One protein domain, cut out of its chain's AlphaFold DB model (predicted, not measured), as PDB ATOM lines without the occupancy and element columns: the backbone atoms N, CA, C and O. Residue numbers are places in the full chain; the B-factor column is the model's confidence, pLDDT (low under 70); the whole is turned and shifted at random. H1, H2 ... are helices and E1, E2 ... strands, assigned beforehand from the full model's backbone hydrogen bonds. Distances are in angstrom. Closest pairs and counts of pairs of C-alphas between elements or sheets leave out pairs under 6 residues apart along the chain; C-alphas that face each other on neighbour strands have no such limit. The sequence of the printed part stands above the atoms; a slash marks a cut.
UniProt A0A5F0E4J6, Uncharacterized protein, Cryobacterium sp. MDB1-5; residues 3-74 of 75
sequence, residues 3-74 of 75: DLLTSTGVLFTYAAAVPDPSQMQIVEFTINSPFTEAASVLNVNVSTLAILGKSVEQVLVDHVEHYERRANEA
ATOM      1  N   ASP A   3     102.866 130.961  67.033       94.19
ATOM      2  CA  ASP A   3     103.165 129.553  67.282       94.19
ATOM      3  C   ASP A   3     103.383 129.313  68.775       94.19
ATOM      4  O   ASP A   3     103.956 130.154  69.475       94.19
ATOM      5  N   LEU A   4     102.951 128.153  69.259       94.94
ATOM      6  CA  LEU A   4     103.177 127.719  70.629       94.94
ATOM      7  C   LEU A   4     103.466 126.213  70.666       94.94
ATOM      8  O   LEU A   4     102.990 125.453  69.822       94.94
ATOM      9  N   LEU A   5     104.253 125.792  71.655       95.38
ATOM     10  CA  LEU A   5     104.609 124.394  71.879       95.38
ATOM     11  C   LEU A   5     103.980 123.921  73.193       95.38
ATOM     12  O   LEU A   5     104.125 124.591  74.216       95.38
ATOM     13  N   THR A   6     103.290 122.782  73.167       93.19
ATOM     14  CA  THR A   6     102.803 122.126  74.390       93.19
ATOM     15  C   THR A   6     103.957 121.526  75.199       93.19
ATOM     16  O   THR A   6     105.079 121.378  74.702       93.19
ATOM     17  N   SER A   7     103.690 121.113  76.439       91.75
ATOM     18  CA  SER A   7     104.679 120.393  77.255       91.75
ATOM     19  C   SER A   7     105.006 118.999  76.703       91.75
ATOM     20  O   SER A   7     106.094 118.477  76.944       91.75
ATOM     21  N   THR A   8     104.099 118.431  75.905       91.25
ATOM     22  CA  THR A   8     104.248 117.156  75.189       91.25
ATOM     23  C   THR A   8     105.034 117.276  73.877       91.25
ATOM     24  O   THR A   8     105.375 116.262  73.272       91.25
ATOM     25  N   GLY A   9     105.384 118.496  73.446       92.75
ATOM     26  CA  GLY A   9     106.161 118.741  72.226       92.75
ATOM     27  C   GLY A   9     105.320 118.916  70.958       92.75
ATOM     28  O   GLY A   9     105.848 118.815  69.850       92.75
ATOM     29  N   VAL A  10     104.028 119.198  71.096       92.75
ATOM     30  CA  VAL A  10     103.103 119.423  69.982       92.75
ATOM     31  C   VAL A  10     103.134 120.895  69.599       92.75
ATOM     32  O   VAL A  10     102.859 121.772  70.418       92.75
ATOM     33  N   LEU A  11     103.446 121.165  68.332       94.94
ATOM     34  CA  LEU A  11     103.388 122.508  67.768       94.94
ATOM     35  C   LEU A  11     101.959 122.821  67.318       94.94
ATOM     36  O   LEU A  11     101.351 122.053  66.569       94.94
ATOM     37  N   PHE A  12     101.443 123.972  67.735       94.50
ATOM     38  CA  PHE A  12     100.155 124.481  67.283       94.50
ATOM     39  C   PHE A  12     100.223 125.987  67.042       94.50
ATOM     40  O   PHE A  12     101.130 126.674  67.518       94.50
ATOM     41  N   THR A  13      99.251 126.503  66.295       95.56
ATOM     42  CA  THR A  13      99.171 127.934  65.987       95.56
ATOM     43  C   THR A  13      97.899 128.533  66.552       95.56
ATOM     44  O   THR A  13      96.879 127.853  66.680       95.56
ATOM     45  N   TYR A  14      97.937 129.820  66.872       94.75
ATOM     46  CA  TYR A  14      96.751 130.544  67.298       94.75
ATOM     47  C   TYR A  14      96.691 131.971  66.744       94.75
ATOM     48  O   TYR A  14      97.689 132.591  66.358       94.75
ATOM     49  N   ALA A  15      95.479 132.506  66.692       94.81
ATOM     50  CA  ALA A  15      95.186 133.907  66.435       94.81
ATOM     51  C   ALA A  15      94.336 134.454  67.581       94.81
ATOM     52  O   ALA A  15      93.580 133.707  68.192       94.81
ATOM     53  N   ALA A  16      94.476 135.745  67.868       92.62
ATOM     54  CA  ALA A  16      93.725 136.427  68.912       92.62
ATOM     55  C   ALA A  16      92.895 137.555  68.296       92.62
ATOM     56  O   ALA A  16      93.396 138.296  67.444       92.62
ATOM     57  N   ALA A  17      91.657 137.699  68.749       91.75
ATOM     58  CA  ALA A  17      90.759 138.780  68.384       91.75
ATOM     59  C   ALA A  17      90.041 139.306  69.632       91.75
ATOM     60  O   ALA A  17      89.774 138.567  70.574       91.75
ATOM     61  N   VAL A  18      89.718 140.598  69.640       89.56
ATOM     62  CA  VAL A  18      88.837 141.190  70.654       89.56
ATOM     63  C   VAL A  18      87.482 141.397  69.979       89.56
ATOM     64  O   VAL A  18      87.367 142.320  69.169       89.56
ATOM     65  N   PRO A  19      86.487 140.529  70.231       82.25
ATOM     66  CA  PRO A  19      85.229 140.542  69.485       82.25
ATOM     67  C   PRO A  19      84.400 141.801  69.759       82.25
ATOM     68  O   PRO A  19      83.728 142.306  68.863       82.25
ATOM     69  N   ASP A  20      84.487 142.340  70.976       84.12
ATOM     70  CA  ASP A  20      83.860 143.599  71.363       84.12
ATOM     71  C   ASP A  20      84.902 144.517  72.027       84.12
ATOM     72  O   ASP A  20      85.328 144.256  73.155       84.12
ATOM     73  N   PRO A  21      85.311 145.619  71.371       78.12
ATOM     74  CA  PRO A  21      86.251 146.585  71.937       78.12
ATOM     75  C   PRO A  21      85.754 147.264  73.219       78.12
ATOM     76  O   PRO A  21      86.565 147.811  73.961       78.12
ATOM     77  N   SER A  22      84.448 147.261  73.499       81.50
ATOM     78  CA  SER A  22      83.902 147.744  74.773       81.50
ATOM     79  C   SER A  22      84.100 146.735  75.911       81.50
ATOM     80  O   SER A  22      84.154 147.116  77.081       81.50
ATOM     81  N   GLN A  23      84.303 145.460  75.570       74.25
ATOM     82  CA  GLN A  23      84.616 144.360  76.478       74.25
ATOM     83  C   GLN A  23      86.051 143.862  76.263       74.25
ATOM     84  O   GLN A  23      86.281 142.666  76.101       74.25
ATOM     85  N   MET A  24      87.041 144.766  76.352       76.44
ATOM     86  CA  MET A  24      88.487 144.475  76.169       76.44
ATOM     87  C   MET A  24      89.054 143.345  77.052       76.44
ATOM     88  O   MET A  24      90.209 142.956  76.917       76.44
ATOM     89  N   GLN A  25      88.255 142.850  77.991       86.00
ATOM     90  CA  GLN A  25      88.577 141.784  78.927       86.00
ATOM     91  C   GLN A  25      88.379 140.394  78.315       86.00
ATOM     92  O   GLN A  25      88.959 139.437  78.818       86.00
ATOM     93  N   ILE A  26      87.553 140.265  77.272       90.31
ATOM     94  CA  ILE A  26      87.303 139.000  76.580       90.31
ATOM     95  C   ILE A  26      88.129 138.989  75.302       90.31
ATOM     96  O   ILE A  26      87.944 139.824  74.416       90.31
ATOM     97  N   VAL A  27      89.036 138.025  75.214       91.69
ATOM     98  CA  VAL A  27      89.841 137.769  74.024       91.69
ATOM     99  C   VAL A  27      89.428 136.416  73.469       91.69
ATOM    100  O   VAL A  27      89.442 135.409  74.178       91.69
ATOM    101  N   GLU A  28      89.042 136.405  72.203       94.31
ATOM    102  CA  GLU A  28      88.772 135.190  71.453       94.31
ATOM    103  C   GLU A  28      90.077 134.676  70.848       94.31
ATOM    104  O   GLU A  28      90.797 135.409  70.166       94.31
ATOM    105  N   PHE A  29      90.374 133.406  71.087       94.62
ATOM    106  CA  PHE A  29      91.507 132.706  70.510       94.62
ATOM    107  C   PHE A  29      91.017 131.655  69.524       94.62
ATOM    108  O   PHE A  29      90.289 130.738  69.892       94.62
ATOM    109  N   THR A  30      91.450 131.761  68.274       95.50
ATOM    110  CA  THR A  30      91.280 130.702  67.276       95.50
ATOM    111  C   THR A  30      92.542 129.853  67.255       95.50
ATOM    112  O   THR A  30      93.620 130.371  66.970       95.50
ATOM    113  N   ILE A  31      92.418 128.565  67.550       94.88
ATOM    114  CA  ILE A  31      93.513 127.620  67.763       94.88
ATOM    115  C   ILE A  31      93.469 126.566  66.658       94.88
ATOM    116  O   ILE A  31      92.453 125.900  66.471       94.88
ATOM    117  N   ASN A  32      94.579 126.383  65.951       93.94
ATOM    118  CA  ASN A  32      94.758 125.305  64.985       93.94
ATOM    119  C   ASN A  32      95.804 124.333  65.521       93.94
ATOM    120  O   ASN A  32      96.986 124.681  65.606       93.94
ATOM    121  N   SER A  33      95.366 123.124  65.866       91.31
ATOM    122  CA  SER A  33      96.226 122.058  66.375       91.31
ATOM    123  C   SER A  33      96.085 120.776  65.544       91.31
ATOM    124  O   SER A  33      95.037 120.574  64.927       91.31
ATOM    125  N   PRO A  34      97.085 119.876  65.562       89.31
ATOM    126  CA  PRO A  34      96.993 118.570  64.903       89.31
ATOM    127  C   PRO A  34      95.876 117.664  65.445       89.31
ATOM    128  O   PRO A  34      95.472 116.730  64.762       89.31
ATOM    129  N   PHE A  35      95.376 117.935  66.656       86.75
ATOM    130  CA  PHE A  35      94.375 117.112  67.349       86.75
ATOM    131  C   PHE A  35      92.949 117.657  67.247       86.75
ATOM    132  O   PHE A  35      92.026 117.130  67.865       86.75
ATOM    133  N   THR A  36      92.752 118.732  66.489       74.81
ATOM    134  CA  THR A  36      91.441 119.350  66.283       74.81
ATOM    135  C   THR A  36      91.077 119.251  64.806       74.81
ATOM    136  O   THR A  36      91.776 119.829  63.979       74.81
ATOM    137  N   GLU A  37      89.984 118.552  64.465       70.81
ATOM    138  CA  GLU A  37      89.513 118.403  63.071       70.81
ATOM    139  C   GLU A  37      89.184 119.750  62.394       70.81
ATOM    140  O   GLU A  37      89.279 119.884  61.176       70.81
ATOM    141  N   ALA A  38      88.823 120.763  63.187       79.38
ATOM    142  CA  ALA A  38      88.598 122.141  62.763       79.38
ATOM    143  C   ALA A  38      89.239 123.116  63.760       79.38
ATOM    144  O   ALA A  38      89.522 122.743  64.900       79.38
ATOM    145  N   ALA A  39      89.432 124.373  63.346       83.56
ATOM    146  CA  ALA A  39      89.945 125.416  64.228       83.56
ATOM    147  C   ALA A  39      89.067 125.528  65.487       83.56
ATOM    148  O   ALA A  39      87.855 125.736  65.399       83.56
ATOM    149  N   SER A  40      89.678 125.374  66.658       89.75
ATOM    150  CA  SER A  40      88.990 125.459  67.943       89.75
ATOM    151  C   SER A  40      88.933 126.914  68.395       89.75
ATOM    152  O   SER A  40      89.929 127.628  68.310       89.75
ATOM    153  N   VAL A  41      87.775 127.366  68.871       91.44
ATOM    154  CA  VAL A  41      87.602 128.731  69.382       91.44
ATOM    155  C   VAL A  41      87.541 128.694  70.903       91.44
ATOM    156  O   VAL A  41      86.708 127.992  71.478       91.44
ATOM    157  N   LEU A  42      88.407 129.468  71.548       91.31
ATOM    158  CA  LEU A  42      88.479 129.606  72.995       91.31
ATOM    159  C   LEU A  42      88.313 131.072  73.397       91.31
ATOM    160  O   LEU A  42      89.145 131.913  73.078       91.31
ATOM    161  N   ASN A  43      87.257 131.372  74.149       91.81
ATOM    162  CA  ASN A  43      87.035 132.701  74.708       91.81
ATOM    163  C   ASN A  43      87.632 132.792  76.110       91.81
ATOM    164  O   ASN A  43      87.253 132.042  77.009       91.81
ATOM    165  N   VAL A  44      88.556 133.727  76.299       90.81
ATOM    166  CA  VAL A  44      89.322 133.882  77.534       90.81
ATOM    167  C   VAL A  44      89.053 135.251  78.134       90.81
ATOM    168  O   VAL A  44      89.264 136.278  77.492       90.81
ATOM    169  N   ASN A  45      88.639 135.270  79.401       90.94
ATOM    170  CA  ASN A  45      88.596 136.501  80.179       90.94
ATOM    171  C   ASN A  45      89.982 136.775  80.786       90.94
ATOM    172  O   ASN A  45      90.365 136.159  81.786       90.94
ATOM    173  N   VAL A  46      90.739 137.698  80.193       88.38
ATOM    174  CA  VAL A  46      92.118 137.995  80.615       88.38
ATOM    175  C   VAL A  46      92.183 138.643  82.001       88.38
ATOM    176  O   VAL A  46      93.153 138.429  82.727       88.38
ATOM    177  N   SER A  47      91.131 139.348  82.428       86.44
ATOM    178  CA  SER A  47      91.037 139.901  83.785       86.44
ATOM    179  C   SER A  47      90.956 138.790  84.833       86.44
ATOM    180  O   SER A  47      91.587 138.873  85.885       86.44
ATOM    181  N   THR A  48      90.216 137.718  84.540       86.75
ATOM    182  CA  THR A  48      90.139 136.544  85.419       86.75
ATOM    183  C   THR A  48      91.474 135.807  85.492       86.75
ATOM    184  O   THR A  48      91.869 135.379  86.575       86.75
ATOM    185  N   LEU A  49      92.206 135.701  84.379       88.00
ATOM    186  CA  LEU A  49      93.536 135.081  84.378       88.00
ATOM    187  C   LEU A  49      94.530 135.835  85.261       88.00
ATOM    188  O   LEU A  49      95.249 135.203  86.035       88.00
ATOM    189  N   ALA A  50      94.512 137.170  85.212       83.38
ATOM    190  CA  ALA A  50      95.360 138.006  86.057       83.38
ATOM    191  C   ALA A  50      95.092 137.778  87.556       83.38
ATOM    192  O   ALA A  50      96.035 137.681  88.339       83.38
ATOM    193  N   ILE A  51      93.823 137.621  87.955       87.44
ATOM    194  CA  ILE A  51      93.434 137.313  89.345       87.44
ATOM    195  C   ILE A  51      93.950 135.936  89.780       87.44
ATOM    196  O   ILE A  51      94.375 135.762  90.920       87.44
ATOM    197  N   LEU A  52      93.917 134.958  88.875       87.00
ATOM    198  CA  LEU A  52      94.357 133.586  89.140       87.00
ATOM    199  C   LEU A  52      95.874 133.390  88.987       87.00
ATOM    200  O   LEU A  52      96.358 132.285  89.224       87.00
ATOM    201  N   GLY A  53      96.618 134.423  88.576       87.81
ATOM    202  CA  GLY A  53      98.054 134.328  88.310       87.81
ATOM    203  C   GLY A  53      98.405 133.365  87.170       87.81
ATOM    204  O   GLY A  53      99.492 132.791  87.177       87.81
ATOM    205  N   LYS A  54      97.489 133.154  86.217       88.81
ATOM    206  CA  LYS A  54      97.698 132.285  85.050       88.81
ATOM    207  C   LYS A  54      98.031 133.108  83.810       88.81
ATOM    208  O   LYS A  54      97.491 134.197  83.629       88.81
ATOM    209  N   SER A  55      98.881 132.571  82.938       90.75
ATOM    210  CA  SER A  55      99.144 133.169  81.628       90.75
ATOM    211  C   SER A  55      98.161 132.662  80.574       90.75
ATOM    212  O   SER A  55      97.576 131.584  80.705       90.75
ATOM    213  N   VAL A  56      97.980 133.450  79.513       91.06
ATOM    214  CA  VAL A  56      97.177 133.053  78.349       91.06
ATOM    215  C   VAL A  56      97.809 131.840  77.675       91.06
ATOM    216  O   VAL A  56      97.110 130.891  77.341       91.06
ATOM    217  N   GLU A  57      99.131 131.839  77.531       91.62
ATOM    218  CA  GLU A  57      99.896 130.755  76.922       91.62
ATOM    219  C   GLU A  57      99.626 129.429  77.627       91.62
ATOM    220  O   GLU A  57      99.378 128.430  76.962       91.62
ATOM    221  N   GLN A  58      99.591 129.420  78.963       92.44
ATOM    222  CA  GLN A  58      99.314 128.201  79.714       92.44
ATOM    223  C   GLN A  58      97.891 127.688  79.471       92.44
ATOM    224  O   GLN A  58      97.699 126.493  79.296       92.44
ATOM    225  N   VAL A  59      96.903 128.581  79.378       93.25
ATOM    226  CA  VAL A  59      95.521 128.198  79.042       93.25
ATOM    227  C   VAL A  59      95.431 127.598  77.636       93.25
ATOM    228  O   VAL A  59      94.714 126.621  77.434       93.25
ATOM    229  N   LEU A  60      96.163 128.157  76.669       94.06
ATOM    230  CA  LEU A  60      96.209 127.635  75.302       94.06
ATOM    231  C   LEU A  60      96.891 126.260  75.239       94.06
ATOM    232  O   LEU A  60      96.388 125.372  74.554       94.06
ATOM    233  N   VAL A  61      97.996 126.066  75.971       94.69
ATOM    234  CA  VAL A  61      98.664 124.757  76.095       94.69
ATOM    235  C   VAL A  61      97.727 123.733  76.725       94.69
ATOM    236  O   VAL A  61      97.493 122.688  76.120       94.69
ATOM    237  N   ASP A  62      97.145 124.050  77.884       93.44
ATOM    238  CA  ASP A  62      96.232 123.161  78.612       93.44
ATOM    239  C   ASP A  62      95.061 122.717  77.716       93.44
ATOM    240  O   ASP A  62      94.633 121.559  77.749       93.44
ATOM    241  N   HIS A  63      94.548 123.636  76.888       92.31
ATOM    242  CA  HIS A  63      93.485 123.363  75.923       92.31
ATOM    243  C   HIS A  63      93.916 122.346  74.865       92.31
ATOM    244  O   HIS A  63      93.209 121.365  74.644       92.31
ATOM    245  N   VAL A  64      95.073 122.532  74.227       93.38
ATOM    246  CA  VAL A  64      95.560 121.602  73.193       93.38
ATOM    247  C   VAL A  64      95.910 120.240  73.789       93.38
ATOM    248  O   VAL A  64      95.508 119.219  73.235       93.38
ATOM    249  N   GLU A  65      96.564 120.203  74.950       94.31
ATOM    250  CA  GLU A  65      96.903 118.954  75.645       94.31
ATOM    251  C   GLU A  65      95.662 118.173  76.095       94.31
ATOM    252  O   GLU A  65      95.674 116.942  76.163       94.31
ATOM    253  N   HIS A  66      94.559 118.865  76.396       92.56
ATOM    254  CA  HIS A  66      93.282 118.204  76.646       92.56
ATOM    255  C   HIS A  66      92.789 117.445  75.404       92.56
ATOM    256  O   HIS A  66      92.376 116.293  75.531       92.56
ATOM    257  N   TYR A  67      92.847 118.058  74.217       90.94
ATOM    258  CA  TYR A  67      92.441 117.399  72.968       90.94
ATOM    259  C   TYR A  67      93.408 116.294  72.543       90.94
ATOM    260  O   TYR A  67      92.946 115.237  72.122       90.94
ATOM    261  N   GLU A  68      94.714 116.488  72.723       91.00
ATOM    262  CA  GLU A  68      95.723 115.442  72.523       91.00
ATOM    263  C   GLU A  68      95.400 114.197  73.355       91.00
ATOM    264  O   GLU A  68      95.320 113.090  72.824       91.00
ATOM    265  N   ARG A  69      95.139 114.370  74.658       90.94
ATOM    266  CA  ARG A  69      94.800 113.252  75.547       90.94
ATOM    267  C   ARG A  69      93.550 112.515  75.077       90.94
ATOM    268  O   ARG A  69      93.540 111.291  75.053       90.94
ATOM    269  N   ARG A  70      92.518 113.255  74.666       88.88
ATOM    270  CA  ARG A  70      91.277 112.665  74.153       88.88
ATOM    271  C   ARG A  70      91.464 111.917  72.837       88.88
ATOM    272  O   ARG A  70      90.772 110.929  72.629       88.88
ATOM    273  N   ALA A  71      92.355 112.385  71.964       86.81
ATOM    274  CA  ALA A  71      92.682 111.691  70.723       86.81
ATOM    275  C   ALA A  71      93.391 110.358  71.012       86.81
ATOM    276  O   ALA A  71      92.986 109.332  70.478       86.81
ATOM    277  N   ASN A  72      94.357 110.359  71.935       84.75
ATOM    278  CA  ASN A  72      95.115 109.161  72.317       84.75
ATOM    279  C   ASN A  72      94.284 108.123  73.099       84.75
ATOM    280  O   ASN A  72      94.648 106.956  73.139       84.75
ATOM    281  N   GLU A  73      93.196 108.534  73.759       85.69
ATOM    282  CA  GLU A  73      92.259 107.625  74.443       85.69
ATOM    283  C   GLU A  73      91.241 106.970  73.489       85.69
ATOM    284  O   GLU A  73      90.544 106.035  73.887       85.69
ATOM    285  N   ALA A  74      91.104 107.485  72.263       70.69
ATOM    286  CA  ALA A  74      90.178 106.970  71.252       70.69
ATOM    287  C   ALA A  74      90.811 105.919  70.314       70.69
ATOM    288  O   ALA A  74      90.076 105.296  69.542       70.69
TER     289      ALA A  74
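What this domain is: This is residues 3 to 74 of the 75 residues of an uncharacterized protein of Cryobacterium sp. MDB1-5 (UniProt A0A5F0E4J6). What shape? A strongly twisted sheet, E1-E2-E3-E4, has helix H2 packed over one face and H1 beyond E4's end. How large? The printed part has 72 residues, is mixed in class and compact, with a radius of gyration of the C-alphas of 12.8 A and spans of 40 by 25 by 21 A.

How they stand to each other: Which strands pair? E1, residues 3 to 5, E2, 11 to 17, E3, 26 to 32, and E4, 40 to 45, form a meander, each the antiparallel neighbour of the one before. N 15 and O 30, 2.8 A, are within hydrogen-bond range. And the helices? H2, 56 to 72, is on the sheet, and H1, 46 to 52, is close but not clearly touching H2. In both, every O i to N i+4 pair is within hydrogen-bond range.

Where its parts are: Where to start? C-alpha 3 is at (103.165, 129.553, 67.282). Where does H2 end? C-alpha 72 is at (95.115, 109.161, 72.317), 24.7 A from C-alpha 56.

The domain as a whole: Any cut? The printed part has no cut. Any doubt? No printed residue is under 70 in pLDDT.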